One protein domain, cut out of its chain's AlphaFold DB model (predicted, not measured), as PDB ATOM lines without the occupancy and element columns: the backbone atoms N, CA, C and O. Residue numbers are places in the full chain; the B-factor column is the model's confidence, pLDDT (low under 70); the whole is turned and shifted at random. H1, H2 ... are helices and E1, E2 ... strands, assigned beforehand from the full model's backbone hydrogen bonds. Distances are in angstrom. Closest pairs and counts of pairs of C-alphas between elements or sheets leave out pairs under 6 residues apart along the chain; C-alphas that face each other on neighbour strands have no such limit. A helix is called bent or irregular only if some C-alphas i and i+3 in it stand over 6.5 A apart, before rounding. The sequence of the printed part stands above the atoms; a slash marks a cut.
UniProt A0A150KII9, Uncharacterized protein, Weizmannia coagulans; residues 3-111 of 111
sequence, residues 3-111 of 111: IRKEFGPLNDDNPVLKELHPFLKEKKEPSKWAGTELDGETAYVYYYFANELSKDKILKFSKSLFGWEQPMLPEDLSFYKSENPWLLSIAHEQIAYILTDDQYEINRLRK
ATOM      1  N   ILE A   3      18.643  24.961 -30.207       94.38
ATOM      2  CA  ILE A   3      18.353  23.636 -30.748       94.38
ATOM      3  C   ILE A   3      19.167  22.622 -29.943       94.38
ATOM      4  O   ILE A   3      20.389  22.532 -30.115       94.38
ATOM      5  N   ARG A   4      18.514  21.875 -29.054       91.81
ATOM      6  CA  ARG A   4      19.095  20.740 -28.338       91.81
ATOM      7  C   ARG A   4      19.256  19.559 -29.284       91.81
ATOM      8  O   ARG A   4      18.374  19.219 -30.072       91.81
ATOM      9  N   LYS A   5      20.423  18.926 -29.197       90.00
ATOM     10  CA  LYS A   5      20.808  17.808 -30.067       90.00
ATOM     11  C   LYS A   5      20.038  16.525 -29.760       90.00
ATOM     12  O   LYS A   5      19.832  15.718 -30.663       90.00
ATOM     13  N   GLU A   6      19.600  16.353 -28.513       85.19
ATOM     14  CA  GLU A   6      18.905  15.149 -28.038       85.19
ATOM     15  C   GLU A   6      17.546  14.916 -28.716       85.19
ATOM     16  O   GLU A   6      17.160  13.772 -28.935       85.19
ATOM     17  N   PHE A   7      16.850  15.985 -29.116       81.94
ATOM     18  CA  PHE A   7      15.536  15.895 -29.762       81.94
ATOM     19  C   PHE A   7      15.614  15.688 -31.281       81.94
ATOM     20  O   PHE A   7      14.599  15.724 -31.975       81.94
ATOM     21  N   GLY A   8      16.819  15.443 -31.805       68.38
ATOM     22  CA  GLY A   8      17.081  15.351 -33.234       68.38
ATOM     23  C   GLY A   8      17.174  16.727 -33.905       68.38
ATOM     24  O   GLY A   8      16.781  17.751 -33.338       68.38
ATOM     25  N   PRO A   9      17.743  16.795 -35.119       60.00
ATOM     26  CA  PRO A   9      17.992  18.069 -35.764       60.00
ATOM     27  C   PRO A   9      16.679  18.702 -36.231       60.00
ATOM     28  O   PRO A   9      16.040  18.224 -37.168       60.00
ATOM     29  N   LEU A  10      16.358  19.873 -35.681       64.12
ATOM     30  CA  LEU A  10      15.837  20.933 -36.534       64.12
ATOM     31  C   LEU A  10      16.981  21.293 -37.490       64.12
ATOM     32  O   LEU A  10      17.951  21.944 -37.107       64.12
ATOM     33  N   ASN A  11      16.935  20.747 -38.703       67.12
ATOM     34  CA  ASN A  11      17.952  20.995 -39.719       67.12
ATOM     35  C   ASN A  11      17.780  22.401 -40.324       67.12
ATOM     36  O   ASN A  11      16.806  23.102 -40.042       67.12
ATOM     37  N   ASP A  12      18.706  22.807 -41.195       64.69
ATOM     38  CA  ASP A  12      18.638  24.097 -41.898       64.69
ATOM     39  C   ASP A  12      17.376  24.238 -42.781       64.69
ATOM     40  O   ASP A  12      17.083  25.328 -43.276       64.69
ATOM     41  N   ASP A  13      16.585  23.168 -42.953       72.50
ATOM     42  CA  ASP A  13      15.275  23.235 -43.591       72.50
ATOM     43  C   ASP A  13      14.155  23.764 -42.695       72.50
ATOM     44  O   ASP A  13      13.086  24.100 -43.219       72.50
ATOM     45  N   ASN A  14      14.398  23.908 -41.390       86.56
ATOM     46  CA  ASN A  14      13.438  24.476 -40.459       86.56
ATOM     47  C   ASN A  14      12.996  25.885 -40.933       86.56
ATOM     48  O   ASN A  14      13.838  26.775 -41.114       86.56
ATOM     49  N   PRO A  15      11.679  26.127 -41.109       91.50
ATOM     50  CA  PRO A  15      11.164  27.406 -41.599       91.50
ATOM     51  C   PRO A  15      11.579  28.619 -40.760       91.50
ATOM     52  O   PRO A  15      11.812  29.692 -41.313       91.50
ATOM     53  N   VAL A  16      11.710  28.453 -39.441       93.75
ATOM     54  CA  VAL A  16      12.173  29.503 -38.526       93.75
ATOM     55  C   VAL A  16      13.608  29.891 -38.857       93.75
ATOM     56  O   VAL A  16      13.890  31.073 -39.048       93.75
ATOM     57  N   LEU A  17      14.507  28.905 -38.968       92.69
ATOM     58  CA  LEU A  17      15.916  29.154 -39.274       92.69
ATOM     59  C   LEU A  17      16.076  29.808 -40.650       92.69
ATOM     60  O   LEU A  17      16.837  30.765 -40.774       92.69
ATOM     61  N   LYS A  18      15.313  29.355 -41.653       93.94
ATOM     62  CA  LYS A  18      15.300  29.946 -43.001       93.94
ATOM     63  C   LYS A  18      14.833  31.397 -43.002       93.94
ATOM     64  O   LYS A  18      15.507  32.254 -43.569       93.94
ATOM     65  N   GLU A  19      13.695  31.695 -42.374       95.50
ATOM     66  CA  GLU A  19      13.146  33.057 -42.369       95.50
ATOM     67  C   GLU A  19      13.957  34.031 -41.508       95.50
ATOM     68  O   GLU A  19      13.957  35.231 -41.793       95.50
ATOM     69  N   LEU A  20      14.653  33.535 -40.481       95.75
ATOM     70  CA  LEU A  20      15.509  34.354 -39.625       95.75
ATOM     71  C   LEU A  20      16.966  34.436 -40.090       95.75
ATOM     72  O   LEU A  20      17.695  35.289 -39.587       95.75
ATOM     73  N   HIS A  21      17.392  33.617 -41.057       95.31
ATOM     74  CA  HIS A  21      18.768  33.599 -41.567       95.31
ATOM     75  C   HIS A  21      19.325  34.993 -41.924       95.31
ATOM     76  O   HIS A  21      20.446  35.286 -41.508       95.31
ATOM     77  N   PRO A  22      18.569  35.904 -42.579       96.81
ATOM     78  CA  PRO A  22      19.061  37.254 -42.884       96.81
ATOM     79  C   PRO A  22      19.412  38.108 -41.656       96.81
ATOM     80  O   PRO A  22      20.094  39.120 -41.789       96.81
ATOM     81  N   PHE A  23      18.931  37.733 -40.468       97.19
ATOM     82  CA  PHE A  23      19.155  38.452 -39.213       97.19
ATOM     83  C   PHE A  23      20.154  37.739 -38.297       97.19
ATOM     84  O   PHE A  23      20.326  38.166 -37.156       97.19
ATOM     85  N   LEU A  24      20.772  36.640 -38.745       97.00
ATOM     86  CA  LEU A  24      21.693  35.853 -37.932       97.00
ATOM     87  C   LEU A  24      22.936  36.686 -37.588       97.00
ATOM     88  O   LEU A  24      23.668  37.120 -38.474       97.00
ATOM     89  N   LYS A  25      23.176  36.894 -36.290       96.75
ATOM     90  CA  LYS A  25      24.392  37.524 -35.759       96.75
ATOM     91  C   LYS A  25      25.489  36.477 -35.592       96.75
ATOM     92  O   LYS A  25      26.607  36.678 -36.045       96.75
ATOM     93  N   GLU A  26      25.168  35.367 -34.931       96.31
ATOM     94  CA  GLU A  26      26.118  34.288 -34.660       96.31
ATOM     95  C   GLU A  26      25.402  32.977 -34.300       96.31
ATOM     96  O   GLU A  26      24.268  32.970 -33.812       96.31
ATOM     97  N   LYS A  27      26.105  31.862 -34.512       95.88
ATOM     98  CA  LYS A  27      25.743  30.528 -34.027       95.88
ATOM     99  C   LYS A  27      26.871  30.032 -33.127       95.88
ATOM    100  O   LYS A  27      28.033  30.077 -33.520       95.88
ATOM    101  N   LYS A  28      26.521  29.547 -31.939       96.12
ATOM    102  CA  LYS A  28      27.449  28.964 -30.961       96.12
ATOM    103  C   LYS A  28      27.008  27.552 -30.590       96.12
ATOM    104  O   LYS A  28      25.860  27.178 -30.823       96.12
ATOM    105  N   GLU A  29      27.921  26.793 -29.993       96.50
ATOM    106  CA  GLU A  29      27.655  25.441 -29.490       96.50
ATOM    107  C   GLU A  29      28.042  25.290 -28.003       96.50
ATOM    108  O   GLU A  29      28.998  24.586 -27.678       96.50
ATOM    109  N   PRO A  30      27.380  26.016 -27.082       96.75
ATOM    110  CA  PRO A  30      27.662  25.920 -25.654       96.75
ATOM    111  C   PRO A  30      26.875  24.783 -24.977       96.75
ATOM    112  O   PRO A  30      25.897  24.264 -25.518       96.75
ATOM    113  N   SER A  31      27.254  24.459 -23.740       96.75
ATOM    114  CA  SER A  31      26.434  23.674 -22.802       96.75
ATOM    115  C   SER A  31      25.499  24.543 -21.951       96.75
ATOM    116  O   SER A  31      24.658  24.022 -21.233       96.75
ATOM    117  N   LYS A  32      25.617  25.874 -22.021       95.94
ATOM    118  CA  LYS A  32      24.859  26.823 -21.197       95.94
ATOM    119  C   LYS A  32      24.371  28.023 -21.996       95.94
ATOM    120  O   LYS A  32      25.094  28.548 -22.844       95.94
ATOM    121  N   TRP A  33      23.171  28.496 -21.680       95.06
ATOM    122  CA  TRP A  33      22.599  29.749 -22.180       95.06
ATOM    123  C   TRP A  33      21.796  30.456 -21.078       95.06
ATOM    124  O   TRP A  33      21.971  30.161 -19.901       95.06
ATOM    125  N   ALA A  34      20.975  31.449 -21.442       92.19
ATOM    126  CA  ALA A  34      20.360  32.392 -20.500       92.19
ATOM    127  C   ALA A  34      19.655  31.744 -19.294       92.19
ATOM    128  O   ALA A  34      19.814  32.244 -18.185       92.19
ATOM    129  N   GLY A  35      18.878  30.678 -19.512       90.62
ATOM    130  CA  GLY A  35      18.072  30.030 -18.469       90.62
ATOM    131  C   GLY A  35      18.494  28.609 -18.105       90.62
ATOM    132  O   GLY A  35      18.083  28.120 -17.059       90.62
ATOM    133  N   THR A  36      19.323  27.965 -18.926       94.81
ATOM    134  CA  THR A  36      19.507  26.508 -18.885       94.81
ATOM    135  C   THR A  36      20.984  26.149 -19.034       94.81
ATOM    136  O   THR A  36      21.726  26.779 -19.797       94.81
ATOM    137  N   GLU A  37      21.406  25.122 -18.302       95.88
ATOM    138  CA  GLU A  37      22.734  24.516 -18.356       95.88
ATOM    139  C   GLU A  37      22.562  23.001 -18.485       95.88
ATOM    140  O   GLU A  37      21.836  22.385 -17.707       95.88
ATOM    141  N   LEU A  38      23.179  22.424 -19.510       94.12
ATOM    142  CA  LEU A  38      23.183  20.994 -19.779       94.12
ATOM    143  C   LEU A  38      24.368  20.335 -19.079       94.12
ATOM    144  O   LEU A  38      25.468  20.892 -19.041       94.12
ATOM    145  N   ASP A  39      24.148  19.119 -18.590       92.75
ATOM    146  CA  ASP A  39      25.202  18.278 -18.033       92.75
ATOM    147  C   ASP A  39      25.773  17.361 -19.124       92.75
ATOM    148  O   ASP A  39      25.040  16.593 -19.743       92.75
ATOM    149  N   GLY A  40      27.073  17.480 -19.404       90.81
ATOM    150  CA  GLY A  40      27.799  16.646 -20.375       90.81
ATOM    151  C   GLY A  40      27.492  16.882 -21.863       90.81
ATOM    152  O   GLY A  40      28.259  16.425 -22.708       90.81
ATOM    153  N   GLU A  41      26.438  17.629 -22.193       93.56
ATOM    154  CA  GLU A  41      25.957  17.839 -23.566       93.56
ATOM    155  C   GLU A  41      26.070  19.301 -24.029       93.56
ATOM    156  O   GLU A  41      26.239  20.232 -23.238       93.56
ATOM    157  N   THR A  42      25.948  19.521 -25.341       95.69
ATOM    158  CA  THR A  42      25.887  20.869 -25.932       95.69
ATOM    159  C   THR A  42      24.660  21.054 -26.815       95.69
ATOM    160  O   THR A  42      24.083  20.103 -27.344       95.69
ATOM    161  N   ALA A  43      24.270  22.310 -27.012       95.38
ATOM    162  CA  ALA A  43      23.172  22.703 -27.884       95.38
ATOM    163  C   ALA A  43      23.639  23.756 -28.892       95.38
ATOM    164  O   ALA A  43      24.618  24.463 -28.662       95.38
ATOM    165  N   TYR A  44      22.924  23.900 -30.006       95.31
ATOM    166  CA  TYR A  44      23.155  25.016 -30.915       95.31
ATOM    167  C   TYR A  44      22.374  26.238 -30.449       95.31
ATOM    168  O   TYR A  44      21.145  26.220 -30.425       95.31
ATOM    169  N   VAL A  45      23.074  27.324 -30.134       95.81
ATOM    170  CA  VAL A  45      22.454  28.595 -29.750       95.81
ATOM    171  C   VAL A  45      22.600  29.587 -30.893       95.81
ATOM    172  O   VAL A  45      23.708  29.914 -31.322       95.81
ATOM    173  N   TYR A  46      21.460  30.063 -31.383       95.94
ATOM    174  CA  TYR A  46      21.362  31.030 -32.466       95.94
ATOM    175  C   TYR A  46      21.014  32.404 -31.901       95.94
ATOM    176  O   TYR A  46      19.990  32.579 -31.222       95.94
ATOM    177  N   TYR A  47      21.859  33.379 -32.224       96.62
ATOM    178  CA  TYR A  47      21.680  34.781 -31.876       96.62
ATOM    179  C   TYR A  47      21.341  35.571 -33.131       96.62
ATOM    180  O   TYR A  47      22.049  35.503 -34.135       96.62
ATOM    181  N   TYR A  48      20.274  36.358 -33.054       96.81
ATOM    182  CA  TYR A  48      19.778  37.176 -34.154       96.81
ATOM    183  C   TYR A  48      19.743  38.644 -33.741       96.81
ATOM    184  O   TYR A  48      19.579  38.962 -32.562       96.81
ATOM    185  N   PHE A  49      19.858  39.548 -34.709       96.94
ATOM    186  CA  PHE A  49      19.574  40.958 -34.480       96.94
ATOM    187  C   PHE A  49      18.079  41.157 -34.218       96.94
ATOM    188  O   PHE A  49      17.257  40.870 -35.084       96.94
ATOM    189  N   ALA A  50      17.738  41.686 -33.040       95.00
ATOM    190  CA  ALA A  50      16.367  42.029 -32.676       95.00
ATOM    191  C   ALA A  50      15.979  43.393 -33.273       95.00
ATOM    192  O   ALA A  50      16.338  44.449 -32.756       95.00
ATOM    193  N   ASN A  51      15.255  43.357 -34.386       95.06
ATOM    194  CA  ASN A  51      14.684  44.514 -35.077       95.06
ATOM    195  C   ASN A  51      13.232  44.241 -35.512       95.06
ATOM    196  O   ASN A  51      12.742  43.117 -35.392       95.06
ATOM    197  N   GLU A  52      12.560  45.255 -36.059       95.94
ATOM    198  CA  GLU A  52      11.158  45.164 -36.492       95.94
ATOM    199  C   GLU A  52      10.894  44.010 -37.474       95.94
ATOM    200  O   GLU A  52       9.934  43.266 -37.298       95.94
ATOM    201  N   LEU A  53      11.786  43.778 -38.443       96.31
ATOM    202  CA  LEU A  53      11.616  42.700 -39.422       96.31
ATOM    203  C   LEU A  53      11.744  41.316 -38.770       96.31
ATOM    204  O   LEU A  53      10.919  40.439 -39.008       96.31
ATOM    205  N   SER A  54      12.751  41.122 -37.914       95.94
ATOM    206  CA  SER A  54      12.938  39.866 -37.174       95.94
ATOM    207  C   SER A  54      11.793  39.597 -36.187       95.94
ATOM    208  O   SER A  54      11.380  38.451 -36.020       95.94
ATOM    209  N   LYS A  55      11.227  40.652 -35.583       96.06
ATOM    210  CA  LYS A  55      10.075  40.573 -34.680       96.06
ATOM    211  C   LYS A  55       8.863  40.007 -35.408       96.06
ATOM    212  O   LYS A  55       8.241  39.075 -34.904       96.06
ATOM    213  N   ASP A  56       8.566  40.512 -36.602       95.75
ATOM    214  CA  ASP A  56       7.442  40.026 -37.403       95.75
ATOM    215  C   ASP A  56       7.616  38.554 -37.793       95.75
ATOM    216  O   ASP A  56       6.650  37.787 -37.777       95.75
ATOM    217  N   LYS A  57       8.858  38.125 -38.069       95.62
ATOM    218  CA  LYS A  57       9.173  36.711 -38.315       95.62
ATOM    219  C   LYS A  57       8.924  35.846 -37.087       95.62
ATOM    220  O   LYS A  57       8.210  34.858 -37.189       95.62
ATOM    221  N   ILE A  58       9.448  36.229 -35.925       95.81
ATOM    222  CA  ILE A  58       9.246  35.507 -34.657       95.81
ATOM    223  C   ILE A  58       7.745  35.390 -34.347       95.81
ATOM    224  O   ILE A  58       7.234  34.295 -34.104       95.81
ATOM    225  N   LEU A  59       7.011  36.501 -34.435       95.94
ATOM    226  CA  LEU A  59       5.580  36.564 -34.130       95.94
ATOM    227  C   LEU A  59       4.693  35.792 -35.117       95.94
ATOM    228  O   LEU A  59       3.513  35.589 -34.818       95.94
ATOM    229  N   LYS A  60       5.211  35.391 -36.283       96.19
ATOM    230  CA  LYS A  60       4.519  34.503 -37.226       96.19
ATOM    231  C   LYS A  60       4.457  33.063 -36.709       96.19
ATOM    232  O   LYS A  60       3.464  32.388 -36.958       96.19
ATOM    233  N   PHE A  61       5.495  32.604 -36.007       95.44
ATOM    234  CA  PHE A  61       5.617  31.211 -35.566       95.44
ATOM    235  C   PHE A  61       4.955  30.948 -34.216       95.44
ATOM    236  O   PHE A  61       4.333  29.906 -34.038       95.44
ATOM    237  N   SER A  62       5.045  31.889 -33.275       95.69
ATOM    238  CA  SER A  62       4.392  31.754 -31.972       95.69
ATOM    239  C   SER A  62       4.022  33.113 -31.376       95.69
ATOM    240  O   SER A  62       4.740  34.102 -31.533       95.69
ATOM    241  N   LYS A  63       2.890  33.149 -30.661       93.94
ATOM    242  CA  LYS A  63       2.445  34.286 -29.830       93.94
ATOM    243  C   LYS A  63       2.743  34.095 -28.337       93.94
ATOM    244  O   LYS A  63       2.406  34.964 -27.543       93.94
ATOM    245  N   SER A  64       3.357  32.974 -27.962       94.81
ATOM    246  CA  SER A  64       3.725  32.635 -26.586       94.81
ATOM    247  C   SER A  64       5.226  32.381 -26.493       94.81
ATOM    248  O   SER A  64       5.777  31.691 -27.354       94.81
ATOM    249  N   LEU A  65       5.880  32.880 -25.438       94.88
ATOM    250  CA  LEU A  65       7.274  32.525 -25.137       94.88
ATOM    251  C   LEU A  65       7.419  31.011 -24.944       94.88
ATOM    252  O   LEU A  65       8.338  30.420 -25.489       94.88
ATOM    253  N   PHE A  66       6.448  30.382 -24.283       96.81
ATOM    254  CA  PHE A  66       6.439  28.941 -24.020       96.81
ATOM    255  C   PHE A  66       6.045  28.101 -25.239       96.81
ATOM    256  O   PHE A  66       6.115  26.886 -25.192       96.81
ATOM    257  N   GLY A  67       5.621  28.730 -26.342       96.06
ATOM    258  CA  GLY A  67       5.432  28.014 -27.606       96.06
ATOM    259  C   GLY A  67       6.751  27.701 -28.316       96.06
ATOM    260  O   GLY A  67       6.767  26.886 -29.232       96.06
ATOM    261  N   TRP A  68       7.845  28.359 -27.920       96.31
ATOM    262  CA  TRP A  68       9.191  28.091 -28.420       96.31
ATOM    263  C   TRP A  68       9.759  26.876 -27.699       96.31
ATOM    264  O   TRP A  68      10.556  27.027 -26.782       96.31
ATOM    265  N   GLU A  69       9.294  25.692 -28.084       94.38
ATOM    266  CA  GLU A  69       9.652  24.411 -27.475       94.38
ATOM    267  C   GLU A  69       9.901  23.366 -28.573       94.38
ATOM    268  O   GLU A  69       9.127  23.251 -29.539       94.38
ATOM    269  N   GLN A  70      10.992  22.605 -28.446       91.94
ATOM    270  CA  GLN A  70      11.275  21.509 -29.368       91.94
ATOM    271  C   GLN A  70      10.334  20.321 -29.122       91.94
ATOM    272  O   GLN A  70       9.882  20.101 -28.005       91.94
ATOM    273  N   PRO A  71      10.018  19.526 -30.164       89.75
ATOM    274  CA  PRO A  71      10.592  19.555 -31.515       89.75
ATOM    275  C   PRO A  71       9.892  20.512 -32.497       89.75
ATOM    276  O   PRO A  71      10.325  20.625 -33.642       89.75
ATOM    277  N   MET A  72       8.808  21.183 -32.095       90.00
ATOM    278  CA  MET A  72       7.977  21.965 -33.021       90.00
ATOM    279  C   MET A  72       8.625  23.285 -33.445       90.00
ATOM    280  O   MET A  72       8.544  23.668 -34.613       90.00
ATOM    281  N   LEU A  73       9.274  23.977 -32.509       94.00
ATOM    282  CA  LEU A  73      10.039  25.198 -32.745       94.00
ATOM    283  C   LEU A  73      11.403  25.086 -32.048       94.00
ATOM    284  O   LEU A  73      11.580  24.224 -31.191       94.00
ATOM    285  N   PRO A  74      12.388  25.931 -32.394       94.56
ATOM    286  CA  PRO A  74      13.553  26.115 -31.537       94.56
ATOM    287  C   PRO A  74      13.116  26.504 -30.124       94.56
ATOM    288  O   PRO A  74      12.116  27.205 -29.959       94.56
ATOM    289  N   GLU A  75      13.884  26.092 -29.126       94.31
ATOM    290  CA  GLU A  75      13.541  26.279 -27.723       94.31
ATOM    291  C   GLU A  75      14.160  27.535 -27.087       94.31
ATOM    292  O   GLU A  75      15.036  28.197 -27.666       94.31
ATOM    293  N   ASP A  76      13.630  27.910 -25.921       96.19
ATOM    294  CA  ASP A  76      14.114  28.984 -25.048       96.19
ATOM    295  C   ASP A  76      14.338  30.322 -25.777       96.19
ATOM    296  O   ASP A  76      15.448  30.883 -25.830       96.19
ATOM    297  N   LEU A  77      13.269  30.875 -26.372       96.81
ATOM    298  CA  LEU A  77      13.330  32.216 -26.953       96.81
ATOM    299  C   LEU A  77      13.678  33.239 -25.864       96.81
ATOM    300  O   LEU A  77      12.911  33.495 -24.936       96.81
ATOM    301  N   SER A  78      14.843  33.856 -26.026       96.81
ATOM    302  CA  SER A  78      15.404  34.828 -25.095       96.81
ATOM    303  C   SER A  78      15.878  36.065 -25.857       96.81
ATOM    304  O   SER A  78      16.359  35.959 -26.989       96.81
ATOM    305  N   PHE A  79      15.762  37.231 -25.230       96.81
ATOM    306  CA  PHE A  79      16.208  38.519 -25.749       96.81
ATOM    307  C   PHE A  79      17.307  39.090 -24.868       96.81
ATOM    308  O   PHE A  79      17.252  39.017 -23.641       96.81
ATOM    309  N   TYR A  80      18.287  39.700 -25.520       95.81
ATOM    310  CA  TYR A  80      19.469  40.261 -24.890       95.81
ATOM    311  C   TYR A  80      19.495  41.770 -25.091       95.81
ATOM    312  O   TYR A  80      19.085  42.276 -26.139       95.81
ATOM    313  N   LYS A  81      20.023  42.482 -24.099       92.94
ATOM    314  CA  LYS A  81      20.473  43.864 -24.252       92.94
ATOM    315  C   LYS A  81      21.988  43.864 -24.191       92.94
ATOM    316  O   LYS A  81      22.576  43.514 -23.167       92.94
ATOM    317  N   SER A  82      22.610  44.241 -25.303       88.81
ATOM    318  CA  SER A  82      24.043  44.031 -25.508       88.81
ATOM    319  C   SER A  82      24.379  42.542 -25.335       88.81
ATOM    320  O   SER A  82      23.832  41.718 -26.064       88.81
ATOM    321  N   GLU A  83      25.222  42.186 -24.366       87.88
ATOM    322  CA  GLU A  83      25.654  40.804 -24.119       87.88
ATOM    323  C   GLU A  83      24.937  40.161 -22.912       87.88
ATOM    324  O   GLU A  83      25.149  38.988 -22.617       87.88
ATOM    325  N   ASN A  84      24.049  40.897 -22.232       92.12
ATOM    326  CA  ASN A  84      23.332  40.407 -21.055       92.12
ATOM    327  C   ASN A  84      21.908  39.953 -21.422       92.12
ATOM    328  O   ASN A  84      21.202  40.692 -22.124       92.12
ATOM    329  N   PRO A  85      21.449  38.778 -20.947       94.88
ATOM    330  CA  PRO A  85      20.048  38.391 -21.070       94.88
ATOM    331  C   PRO A  85      19.153  39.436 -20.396       94.88
ATOM    332  O   PRO A  85      19.423  39.856 -19.275       94.88
ATOM    333  N   TRP A  86      18.092  39.848 -21.082       96.62
ATOM    334  CA  TRP A  86      17.094  40.789 -20.566       96.62
ATOM    335  C   TRP A  86      15.738  40.117 -20.374       96.62
ATOM    336  O   TRP A  86      15.100  40.304 -19.348       96.62
ATOM    337  N   LEU A  87      15.313  39.299 -21.333       96.44
ATOM    338  CA  LEU A  87      14.160  38.415 -21.203       96.44
ATOM    339  C   LEU A  87      14.646  37.006 -21.497       96.44
ATOM    340  O   LEU A  87      15.184  36.765 -22.575       96.44
ATOM    341  N   LEU A  88      14.455  36.088 -20.565       96.31
ATOM    342  CA  LEU A  88      14.775  34.683 -20.774       96.31
ATOM    343  C   LEU A  88      13.547  33.825 -20.515       96.31
ATOM    344  O   LEU A  88      12.704  34.178 -19.688       96.31
ATOM    345  N   SER A  89      13.460  32.714 -21.234       97.19
ATOM    346  CA  SER A  89      12.441  31.695 -21.021       97.19
ATOM    347  C   SER A  89      13.087  30.320 -20.931       97.19
ATOM    348  O   SER A  89      14.132  30.087 -21.538       97.19
ATOM    349  N   ILE A  90      12.457  29.459 -20.139       96.88
ATOM    350  CA  ILE A  90      12.685  28.021 -20.073       96.88
ATOM    351  C   ILE A  90      11.349  27.409 -20.488       96.88
ATOM    352  O   ILE A  90      10.397  27.377 -19.698       96.88
ATOM    353  N   ALA A  91      11.219  27.089 -21.774       95.31
ATOM    354  CA  ALA A  91       9.911  26.908 -22.401       95.31
ATOM    355  C   ALA A  91       9.160  25.684 -21.864       95.31
ATOM    356  O   ALA A  91       7.999  25.821 -21.472       95.31
ATOM    357  N   HIS A  92       9.847  24.542 -21.753       91.81
ATOM    358  CA  HIS A  92       9.288  23.287 -21.232       91.81
ATOM    359  C   HIS A  92       8.872  23.389 -19.757       91.81
ATOM    360  O   HIS A  92       7.965  22.691 -19.309       91.81
ATOM    361  N   GLU A  93       9.504  24.284 -18.996       95.75
ATOM    362  CA  GLU A  93       9.163  24.574 -17.597       95.75
ATOM    363  C   GLU A  93       8.091  25.661 -17.445       95.75
ATOM    364  O   GLU A  93       7.616  25.902 -16.337       95.75
ATOM    365  N   GLN A  94       7.693  26.326 -18.536       96.12
ATOM    366  CA  GLN A  94       6.803  27.493 -18.524       96.12
ATOM    367  C   GLN A  94       7.288  28.628 -17.608       96.12
ATOM    368  O   GLN A  94       6.499  29.355 -16.997       96.12
ATOM    369  N   ILE A  95       8.607  28.805 -17.527       97.00
ATOM    370  CA  ILE A  95       9.243  29.836 -16.708       97.00
ATOM    371  C   ILE A  95       9.780  30.942 -17.612       97.00
ATOM    372  O   ILE A  95      10.399  30.684 -18.643       97.00
ATOM    373  N   ALA A  96       9.563  32.198 -17.224       96.44
ATOM    374  CA  ALA A  96      10.195  33.344 -17.863       96.44
ATOM    375  C   ALA A  96      10.563  34.411 -16.832       96.44
ATOM    376  O   ALA A  96       9.816  34.666 -15.887       96.44
ATOM    377  N   TYR A  97      11.696  35.070 -17.056       95.38
ATOM    378  CA  TYR A  97      12.170  36.172 -16.225       95.38
ATOM    379  C   TYR A  97      12.521  37.374 -17.087       95.38
ATOM    380  O   TYR A  97      13.105  37.233 -18.163       95.38
ATOM    381  N   ILE A  98      12.221  38.564 -16.571       95.75
ATOM    382  CA  ILE A  98      12.828  39.805 -17.047       95.75
ATOM    383  C   ILE A  98      13.940  40.168 -16.065       95.75
ATOM    384  O   ILE A  98      13.677  40.403 -14.886       95.75
ATOM    385  N   LEU A  99      15.176  40.196 -16.555       94.94
ATOM    386  CA  LEU A  99      16.360  40.573 -15.797       94.94
ATOM    387  C   LEU A  99      16.658  42.048 -16.057       94.94
ATOM    388  O   LEU A  99      17.113  42.431 -17.136       94.94
ATOM    389  N   THR A 100      16.357  42.892 -15.076       94.06
ATOM    390  CA  THR A 100      16.641  44.325 -15.139       94.06
ATOM    391  C   THR A 100      16.738  44.900 -13.730       94.06
ATOM    392  O   THR A 100      15.967  44.532 -12.844       94.06
ATOM    393  N   ASP A 101      17.696  45.795 -13.528       93.31
ATOM    394  CA  ASP A 101      17.824  46.675 -12.365       93.31
ATOM    395  C   ASP A 101      17.349  48.107 -12.682       93.31
ATOM    396  O   ASP A 101      17.303  48.963 -11.796       93.31
ATOM    397  N   ASP A 102      16.937  48.369 -13.928       94.38
ATOM    398  CA  ASP A 102      16.416  49.660 -14.360       94.38
ATOM    399  C   ASP A 102      15.040  49.917 -13.722       94.38
ATOM    400  O   ASP A 102      14.021  49.303 -14.062       94.38
ATOM    401  N   GLN A 103      15.002  50.880 -12.801       95.19
ATOM    402  CA  GLN A 103      13.794  51.221 -12.055       95.19
ATOM    403  C   GLN A 103      12.650  51.713 -12.953       95.19
ATOM    404  O   GLN A 103      11.480  51.485 -12.636       95.19
ATOM    405  N   TYR A 104      12.956  52.384 -14.066       94.38
ATOM    406  CA  TYR A 104      11.943  52.812 -15.025       94.38
ATOM    407  C   TYR A 104      11.303  51.603 -15.714       94.38
ATOM    408  O   TYR A 104      10.077  51.543 -15.824       94.38
ATOM    409  N   GLU A 105      12.096  50.605 -16.110       94.06
ATOM    410  CA  GLU A 105      11.568  49.369 -16.694       94.06
ATOM    411  C   GLU A 105      10.730  48.569 -15.709       94.06
ATOM    412  O   GLU A 105       9.621  48.158 -16.054       94.06
ATOM    413  N   ILE A 106      11.216  48.408 -14.474       94.31
ATOM    414  CA  ILE A 106      10.484  47.731 -13.397       94.31
ATOM    415  C   ILE A 106       9.128  48.409 -13.186       94.31
ATOM    416  O   ILE A 106       8.091  47.746 -13.140       94.31
ATOM    417  N   ASN A 107       9.117  49.741 -13.101       95.12
ATOM    418  CA  ASN A 107       7.892  50.511 -12.911       95.12
ATOM    419  C   ASN A 107       6.943  50.416 -14.113       95.12
ATOM    420  O   ASN A 107       5.730  50.470 -13.928       95.12
ATOM    421  N   ARG A 108       7.471  50.297 -15.337       94.62
ATOM    422  CA  ARG A 108       6.666  50.142 -16.557       94.62
ATOM    423  C   ARG A 108       6.048  48.747 -16.670       94.62
ATOM    424  O   ARG A 108       4.925  48.649 -17.136       94.62
ATOM    425  N   LEU A 109       6.771  47.701 -16.267       90.50
ATOM    426  CA  LEU A 109       6.353  46.298 -16.393       90.50
ATOM    427  C   LEU A 109       5.398  45.832 -15.286       90.50
ATOM    428  O   LEU A 109       4.682  44.857 -15.475       90.50
ATOM    429  N   ARG A 110       5.402  46.498 -14.125       88.88
ATOM    430  CA  ARG A 110       4.483  46.203 -13.009       88.88
ATOM    431  C   ARG A 110       3.080  46.797 -13.174       88.88
ATOM    432  O   ARG A 110       2.229  46.530 -12.331       88.88
ATOM    433  N   LYS A 111       2.878  47.653 -14.174       65.69
ATOM    434  CA  LYS A 111       1.582  48.268 -14.486       65.69
ATOM    435  C   LYS A 111       0.786  47.374 -15.417       65.69
ATOM    436  O   LYS A 111      -0.447  47.340 -15.229       65.69
TER     437      LYS A 111
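AT A GLANCE: This is residues 3 to 111 of the 111 residues of an uncharacterized protein of Weizmannia coagulans (UniProt A0A150KII9). Two small antiparallel sheets, the hairpin E1 and E2 and the meander E3, E4 and E5, stand apart, and the unnamed stretch of residues 62 to 78 runs into the middle of the domain. H1 and H2 pack side by side at one end, close to where E1 begins and E2 ends, while H3 lies far out beyond the end of E5. The printed part has 109 residues, with three named helices and five named strands in the order H1 E1 E2 H2 E3 E4 E5 H3; the class is mixed, helices and strands, with 51 residues, under half, in named elements. The whole is compact, with a radius of gyration of the C-alphas of 14.2 A and spans of 41 by 34 by 23 A.

IN THESE COORDINATES: Start at Ile 3 and pass residues 3 to 14, which hold no named element. Find C-alpha 15 at (11.164, 27.406, -41.599); from there H1 runs 13.8 A to residue 23. H1 is irregular, with C-alphas 19 and 22 lying 7.3 A apart. E1 is residues 24 to 28, and E2, residues 43 to 48, measures 16.1 A. H2, residues 52 to 61, measures 15.0 A. E3 is residues 79 to 81; E4, residues 84 to 90, begins at (23.332, 40.407, -21.055) and measures 16.4 A. E5 is residues 95 to 98, and H3, residues 103 to 109, ends with C-alpha 109 at (6.353, 46.298, -16.393).

HOW THE PARTS SIT: Look first at residues 3 to 4, which pair antiparallel with residues 43 to 44 of E2. H1 touches H2, closest at the C-alphas of Leu 20 and Ser 54, 6.6 A, at a shallow tilt of 9 degrees, opposite ways. In the hairpin E1 and E2, N 28 and O 45 are within hydrogen-bond range at 2.9 A. E3, E4 and E5 form a meander, each strand the antiparallel neighbour of the one before, twisted, with C-alphas up to 4.0 A off the best plane. The pairing is staggered: E4 pairs with E3 over its residues 84 to 87, with N 79 and O 87 within hydrogen-bond range at 2.8 A, and with E5 over its residues 87 to 90, with N 90 and O 95 within hydrogen-bond range at 2.8 A. H3 touches no helix and is not on this sheet. Every O i to N i+4 pair is within hydrogen-bond range in H3, against 3 of 5 in H1 and 5 of 6 in H2.

THE WHOLE: The two C-alphas farthest apart, those of Asp 13 and Gln 103, are 42.2 A apart. The printed part has no cut. The links E1 to E2, 14 residues, and H2 to E3, 17 residues, are long. The mean pLDDT of the printed part is 92.6; residues 8 to 12 and residue 111, the chain's last, are under 70.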